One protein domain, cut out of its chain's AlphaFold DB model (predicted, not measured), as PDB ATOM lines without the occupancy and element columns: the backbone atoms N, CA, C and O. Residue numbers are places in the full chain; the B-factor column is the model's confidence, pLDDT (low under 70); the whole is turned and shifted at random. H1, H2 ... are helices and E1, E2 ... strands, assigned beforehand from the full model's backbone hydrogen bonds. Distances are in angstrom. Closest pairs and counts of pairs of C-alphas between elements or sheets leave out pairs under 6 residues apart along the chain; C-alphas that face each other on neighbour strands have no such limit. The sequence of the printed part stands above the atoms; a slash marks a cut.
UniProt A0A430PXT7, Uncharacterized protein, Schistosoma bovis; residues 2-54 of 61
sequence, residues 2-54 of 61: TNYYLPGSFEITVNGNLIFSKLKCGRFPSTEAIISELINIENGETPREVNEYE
ATOM      1  N   THR A   2      80.192  92.769  40.568       51.22
ATOM      2  CA  THR A   2      81.214  91.924  39.935       51.22
ATOM      3  C   THR A   2      82.558  92.271  40.569       51.22
ATOM      4  O   THR A   2      83.005  93.409  40.447       51.22
ATOM      5  N   ASN A   3      83.175  91.331  41.288       61.72
ATOM      6  CA  ASN A   3      84.500  91.532  41.873       61.72
ATOM      7  C   ASN A   3      85.551  91.421  40.762       61.72
ATOM      8  O   ASN A   3      85.788  90.337  40.229       61.72
ATOM      9  N   TYR A   4      86.152  92.548  40.383       65.56
ATOM     10  CA  TYR A   4      87.290  92.574  39.469       65.56
ATOM     11  C   TYR A   4      88.560  92.272  40.266       65.56
ATOM     12  O   TYR A   4      89.062  93.130  40.987       65.56
ATOM     13  N   TYR A   5      89.070  91.048  40.149       66.69
ATOM     14  CA  TYR A   5      90.372  90.687  40.705       66.69
ATOM     15  C   TYR A   5      91.469  91.095  39.724       66.69
ATOM     16  O   TYR A   5      91.419  90.746  38.541       66.69
ATOM     17  N   LEU A   6      92.451  91.860  40.204       79.31
ATOM     18  CA  LEU A   6      93.604  92.236  39.393       79.31
ATOM     19  C   LEU A   6      94.500  91.004  39.172       79.31
ATOM     20  O   LEU A   6      94.706  90.224  40.104       79.31
ATOM     21  N   PRO A   7      95.071  90.807  37.970       83.56
ATOM     22  CA  PRO A   7      96.020  89.723  37.733       83.56
ATOM     23  C   PRO A   7      97.161  89.750  38.759       83.56
ATOM     24  O   PRO A   7      97.816  90.774  38.943       83.56
ATOM     25  N   GLY A   8      97.392  88.626  39.443       83.00
ATOM     26  CA  GLY A   8      98.431  88.505  40.473       83.00
ATOM     27  C   GLY A   8      98.043  89.000  41.874       83.00
ATOM     28  O   GLY A   8      98.881  88.924  42.777       83.00
ATOM     29  N   SER A   9      96.801  89.457  42.081       90.38
ATOM     30  CA  SER A   9      96.294  89.805  43.414       90.38
ATOM     31  C   SER A   9      96.145  88.571  44.304       90.38
ATOM     32  O   SER A   9      95.772  87.498  43.828       90.38
ATOM     33  N   PHE A  10      96.372  88.749  45.602       91.69
ATOM     34  CA  PHE A  10      96.043  87.766  46.628       91.69
ATOM     35  C   PHE A  10      95.494  88.538  47.823       91.69
ATOM     36  O   PHE A  10      96.236  89.218  48.533       91.69
ATOM     37  N   GLU A  11      94.180  88.476  47.982       92.81
ATOM     38  CA  GLU A  11      93.419  89.315  48.900       92.81
ATOM     39  C   GLU A  11      92.627  88.400  49.831       92.81
ATOM     40  O   GLU A  11      91.906  87.518  49.359       92.81
ATOM     41  N   ILE A  12      92.767  88.595  51.141       93.88
ATOM     42  CA  ILE A  12      92.020  87.822  52.136       93.88
ATOM     43  C   ILE A  12      90.962  88.736  52.736       93.88
ATOM     44  O   ILE A  12      91.274  89.774  53.321       93.88
ATOM     45  N   THR A  13      89.703  88.333  52.592       94.31
ATOM     46  CA  THR A  13      88.552  89.034  53.161       94.31
ATOM     47  C   THR A  13      87.781  88.123  54.105       94.31
ATOM     48  O   THR A  13      87.471  86.992  53.734       94.31
ATOM     49  N   VAL A  14      87.397  88.636  55.273       93.25
ATOM     50  CA  VAL A  14      86.584  87.927  56.270       93.25
ATOM     51  C   VAL A  14      85.356  88.775  56.581       93.25
ATOM     52  O   VAL A  14      85.473  89.954  56.912       93.25
ATOM     53  N   ASN A  15      84.158  88.202  56.420       89.44
ATOM     54  CA  ASN A  15      82.881  88.914  56.578       89.44
ATOM     55  C   ASN A  15      82.793  90.218  55.753       89.44
ATOM     56  O   ASN A  15      82.225  91.211  56.197       89.44
ATOM     57  N   GLY A  16      83.395  90.230  54.558       90.19
ATOM     58  CA  GLY A  16      83.439  91.400  53.674       90.19
ATOM     59  C   GLY A  16      84.501  92.450  54.026       90.19
ATOM     60  O   GLY A  16      84.679  93.391  53.258       90.19
ATOM     61  N   ASN A  17      85.241  92.280  55.126       92.62
ATOM     62  CA  ASN A  17      86.347  93.160  55.505       92.62
ATOM     63  C   ASN A  17      87.667  92.612  54.962       92.62
ATOM     64  O   ASN A  17      87.974  91.436  55.152       92.62
ATOM     65  N   LEU A  18      88.446  93.455  54.290       93.31
ATOM     66  CA  LEU A  18      89.786  93.110  53.816       93.31
ATOM     67  C   LEU A  18      90.751  93.055  55.004       93.31
ATOM     68  O   LEU A  18      90.985  94.081  55.638       93.31
ATOM     69  N   ILE A  19      91.315  91.878  55.270       95.38
ATOM     70  CA  ILE A  19      92.292  91.668  56.348       95.38
ATOM     71  C   ILE A  19      93.723  91.527  55.825       95.38
ATOM     72  O   ILE A  19      94.666  91.717  56.580       95.38
ATOM     73  N   PHE A  20      93.908  91.223  54.536       95.19
ATOM     74  CA  PHE A  20      95.232  91.151  53.921       95.19
ATOM     75  C   PHE A  20      95.193  91.504  52.437       95.19
ATOM     76  O   PHE A  20      94.285  91.064  51.729       95.19
ATOM     77  N   SER A  21      96.225  92.206  51.957       92.88
ATOM     78  CA  SER A  21      96.403  92.515  50.539       92.88
ATOM     79  C   SER A  21      97.835  92.318  50.067       92.88
ATOM     80  O   SER A  21      98.721  93.117  50.368       92.88
ATOM     81  N   LYS A  22      98.071  91.316  49.216       91.88
ATOM     82  CA  LYS A  22      99.383  91.136  48.584       91.88
ATOM     83  C   LYS A  22      99.754  92.329  47.711       91.88
ATOM     84  O   LYS A  22     100.934  92.647  47.605       91.88
ATOM     85  N   LEU A  23      98.781  93.000  47.093       90.44
ATOM     86  CA  LEU A  23      99.061  94.190  46.288       90.44
ATOM     87  C   LEU A  23      99.581  95.358  47.132       90.44
ATOM     88  O   LEU A  23     100.442  96.096  46.659       90.44
ATOM     89  N   LYS A  24      99.111  95.510  48.377       89.00
ATOM     90  CA  LYS A  24      99.655  96.507  49.313       89.00
ATOM     91  C   LYS A  24     101.017  96.098  49.865       89.00
ATOM     92  O   LYS A  24     101.913  96.926  49.987       89.00
ATOM     93  N   CYS A  25     101.160  94.824  50.212       85.94
ATOM     94  CA  CYS A  25     102.288  94.335  50.995       85.94
ATOM     95  C   CYS A  25     103.473  93.840  50.149       85.94
ATOM     96  O   CYS A  25     104.584  93.680  50.650       85.94
ATOM     97  N   GLY A  26     103.239  93.524  48.875       87.88
ATOM     98  CA  GLY A  26     104.227  92.971  47.945       87.88
ATOM     99  C   GLY A  26     104.661  91.527  48.235       87.88
ATOM    100  O   GLY A  26     105.494  90.985  47.508       87.88
ATOM    101  N   ARG A  27     104.126  90.884  49.280       88.38
ATOM    102  CA  ARG A  27     104.509  89.538  49.747       88.38
ATOM    103  C   ARG A  27     103.282  88.744  50.198       88.38
ATOM    104  O   ARG A  27     102.188  89.292  50.296       88.38
ATOM    105  N   PHE A  28     103.462  87.445  50.429       91.50
ATOM    106  CA  PHE A  28     102.428  86.590  51.019       91.50
ATOM    107  C   PHE A  28     102.401  86.743  52.549       91.50
ATOM    108  O   PHE A  28     103.456  87.002  53.137       91.50
ATOM    109  N   PRO A  29     101.222  86.612  53.185       92.75
ATOM    110  CA  PRO A  29     101.104  86.705  54.636       92.75
ATOM    111  C   PRO A  29     101.767  85.514  55.322       92.75
ATOM    112  O   PRO A  29     101.837  84.444  54.722       92.75
ATOM    113  N   SER A  30     102.168  85.684  56.583       93.69
ATOM    114  CA  SER A  30     102.453  84.547  57.465       93.69
ATOM    115  C   SER A  30     101.171  83.754  57.700       93.69
ATOM    116  O   SER A  30     100.118  84.319  58.011       93.69
ATOM    117  N   THR A  31     101.271  82.437  57.561       93.06
ATOM    118  CA  THR A  31     100.144  81.529  57.794       93.06
ATOM    119  C   THR A  31      99.637  81.637  59.232       93.06
ATOM    120  O   THR A  31      98.433  81.746  59.466       93.06
ATOM    121  N   GLU A  32     100.553  81.664  60.197       94.69
ATOM    122  CA  GLU A  32     100.266  81.763  61.627       94.69
ATOM    123  C   GLU A  32      99.545  83.071  61.951       94.69
ATOM    124  O   GLU A  32      98.529  83.048  62.643       94.69
ATOM    125  N   ALA A  33     100.007  84.190  61.385       93.56
ATOM    126  CA  ALA A  33      99.394  85.496  61.600       93.56
ATOM    127  C   ALA A  33      97.941  85.552  61.099       93.56
ATOM    128  O   ALA A  33      97.069  86.100  61.774       93.56
ATOM    129  N   ILE A  34      97.656  84.938  59.944       95.62
ATOM    130  CA  ILE A  34      96.285  84.832  59.425       95.62
ATOM    131  C   ILE A  34      95.418  83.971  60.344       95.62
ATOM    132  O   ILE A  34      94.294  84.357  60.650       95.62
ATOM    133  N   ILE A  35      95.922  82.823  60.806       95.94
ATOM    134  CA  ILE A  35      95.170  81.939  61.711       95.94
ATOM    135  C   ILE A  35      94.860  82.650  63.032       95.94
ATOM    136  O   ILE A  35      93.721  82.598  63.493       95.94
ATOM    137  N   SER A  36      95.838  83.336  63.629       95.44
ATOM    138  CA  SER A  36      95.627  84.108  64.855       95.44
ATOM    139  C   SER A  36      94.561  85.186  64.677       95.44
ATOM    140  O   SER A  36      93.689  85.325  65.533       95.44
ATOM    141  N   GLU A  37      94.572  85.901  63.551       95.69
ATOM    142  CA  GLU A  37      93.549  86.907  63.266       95.69
ATOM    143  C   GLU A  37      92.157  86.285  63.088       95.69
ATOM    144  O   GLU A  37      91.175  86.797  63.621       95.69
ATOM    145  N   LEU A  38      92.056  85.138  62.409       95.69
ATOM    146  CA  LEU A  38      90.786  84.419  62.268       95.69
ATOM    147  C   LEU A  38      90.214  83.974  63.621       95.69
ATOM    148  O   LEU A  38      89.011  84.108  63.833       95.69
ATOM    149  N   ILE A  39      91.063  83.508  64.542       96.75
ATOM    150  CA  ILE A  39      90.655  83.142  65.908       96.75
ATOM    151  C   ILE A  39      90.139  84.372  66.671       96.75
ATOM    152  O   ILE A  39      89.120  84.289  67.355       96.75
ATOM    153  N   ASN A  40      90.795  85.530  66.549       94.31
ATOM    154  CA  ASN A  40      90.327  86.767  67.186       94.31
ATOM    155  C   ASN A  40      88.943  87.175  66.659       94.31
ATOM    156  O   ASN A  40      88.048  87.505  67.441       94.31
ATOM    157  N   ILE A  41      88.746  87.091  65.340       95.31
ATOM    158  CA  ILE A  41      87.462  87.394  64.695       95.31
ATOM    159  C   ILE A  41      86.370  86.424  65.157       95.31
ATOM    160  O   ILE A  41      85.253  86.853  65.447       95.31
ATOM    161  N   GLU A  42      86.677  85.129  65.257       95.56
ATOM    162  CA  GLU A  42      85.744  84.119  65.774       95.56
ATOM    163  C   GLU A  42      85.308  84.427  67.216       95.56
ATOM    164  O   GLU A  42      84.133  84.283  67.553       95.56
ATOM    165  N   ASN A  43      86.219  84.944  68.046       95.50
ATOM    166  CA  ASN A  43      85.935  85.371  69.420       95.50
ATOM    167  C   ASN A  43      85.163  86.704  69.523       95.50
ATOM    168  O   ASN A  43      84.874  87.168  70.627       95.50
ATOM    169  N   GLY A  44      84.800  87.315  68.392       93.44
ATOM    170  CA  GLY A  44      84.007  88.542  68.333       93.44
ATOM    171  C   GLY A  44      84.828  89.828  68.258       93.44
ATOM    172  O   GLY A  44      84.249  90.913  68.348       93.44
ATOM    173  N   GLU A  45      86.149  89.744  68.078       93.88
ATOM    174  CA  GLU A  45      86.951  90.927  67.779       93.88
ATOM    175  C   GLU A  45      86.700  91.421  66.347       93.88
ATOM    176  O   GLU A  45      86.376  90.672  65.425       93.88
ATOM    177  N   THR A  46      86.847  92.729  66.146       90.88
ATOM    178  CA  THR A  46      86.741  93.328  64.813       90.88
ATOM    179  C   THR A  46      87.971  92.979  63.967       90.88
ATOM    180  O   THR A  46      89.078  93.182  64.477       90.88
ATOM    181  N   PRO A  47      87.802  92.580  62.689       91.00
ATOM    182  CA  PRO A  47      88.916  92.248  61.803       91.00
ATOM    183  C   PRO A  47      89.945  93.378  61.685       91.00
ATOM    184  O   PRO A  47      89.581  94.535  61.451       91.00
ATOM    185  N   ARG A  48      91.225  93.035  61.810       91.75
ATOM    186  CA  ARG A  48      92.380  93.929  61.678       91.75
ATOM    187  C   ARG A  48      93.207  93.559  60.450       91.75
ATOM    188  O   ARG A  48      93.150  92.445  59.936       91.75
ATOM    189  N   GLU A  49      93.975  94.529  59.960       92.62
ATOM    190  CA  GLU A  49      94.899  94.307  58.846       92.62
ATOM    191  C   GLU A  49      96.126  93.526  59.337       92.62
ATOM    192  O   GLU A  49      96.845  93.970  60.237       92.62
ATOM    193  N   VAL A  50      96.364  92.364  58.733       92.19
ATOM    194  CA  VAL A  50      97.524  91.512  58.994       92.19
ATOM    195  C   VAL A  50      98.694  92.006  58.149       92.19
ATOM    196  O   VAL A  50      98.615  92.045  56.925       92.19
ATOM    197  N   ASN A  51      99.797  92.363  58.806       88.06
ATOM    198  CA  ASN A  51     101.011  92.882  58.163       88.06
ATOM    199  C   ASN A  51     102.248  92.013  58.443       88.06
ATOM    200  O   ASN A  51     103.378  92.453  58.241       88.06
ATOM    201  N   GLU A  52     102.045  90.794  58.939       87.12
ATOM    202  CA  GLU A  52     103.104  89.805  59.119       87.12
ATOM    203  C   GLU A  52     103.210  88.929  57.874       87.12
ATOM    204  O   GLU A  52     102.209  88.490  57.302       87.12
ATOM    205  N   TYR A  53     104.441  88.676  57.443       83.44
ATOM    206  CA  TYR A  53     104.740  87.992  56.190       83.44
ATOM    207  C   TYR A  53     105.673  86.824  56.448       83.44
ATOM    208  O   TYR A  53     106.528  86.898  57.333       83.44
ATOM    209  N   GLU A  54     105.561  85.788  55.618       75.88
ATOM    210  CA  GLU A  54     106.513  84.680  55.609       75.88
ATOM    211  C   GLU A  54     107.939  85.229  55.494       75.88
ATOM    212  O   GLU A  54     108.295  85.929  54.532       75.88
TER     213      GLU A  54
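This is residues 2 to 54 of the 61 residues of an uncharacterized protein of Schistosoma bovis (UniProt A0A430PXT7). A small two-strand hairpin, E1 and E2, has the helix H2 over one face, loosely set, and a winding lead-in of residues 2 to 10 that doubles back on the opposite side. The short helix H1 sits at the end of E2, and the unnamed residues 43 to 54 fold back past H2 on the E2 side of the hairpin. The printed part has 53 residues, with two named strands and two named helices in the order E1, E2, H1, H2; the sheet, E1 - E2, is antiparallel. The class is mixed, helices and strands, with 25 residues, under half, in named elements. The whole is compact, with a radius of gyration of the C-alphas of 11.3 A, and flat, with spans of 33 by 29 by 12 A.

E1, residues 11 to 14, and E2, residues 17 to 21, form a hairpin of antiparallel neighbour strands, with 155 degrees between their directions. The C-alphas of Thr 13 and Leu 18 face each other at 4.3 A. N 12 and O 20 are within hydrogen-bond range at 3.0 A, as are N 14 and O 17 at 2.9 A. E2 is joined by a tight link, with 0 residues between, to H1, residues 22 to 25. The closest C-alphas of E1 and H1 are those of Glu 11 and Lys 22, 6.2 A apart. H2, residues 31 to 42, is only just apart from E1, with the closest C-alphas 8.1 A apart, and only just apart from E2, at 8.4 A. H1 and H2 are apart. Every O i to N i+4 pair in H2 is within hydrogen-bond range, while H1 is too short for such a pair.

E1 begins at C-alpha 11, at (93.419, 89.315, 48.900), and is 10.1 A long from first to last C-alpha. E2, from Asn 17 to Ser 21, is 11.2 A long. H1, from Lys 22 to Cys 25, measures 4.9 A. H2 is the longest helix, with 12 residues and 16.7 A from C-alpha 31 at (100.144, 81.529, 57.794) to C-alpha 42 at (85.744, 84.119, 65.774).

The two C-alphas farthest apart are those of Pro 7 and Asn 43, at 33.5 A. The printed part runs from residue 2 to residue 54 without a cut. The links E1 to E2, E2 to H1 and H1 to H2 are tight. The C-alphas of residues 43 to 54 lie 6 to 17 A from the mean of all C-alphas. The mean pLDDT of the printed part is 89.2, and residues 2 to 5 are under 70.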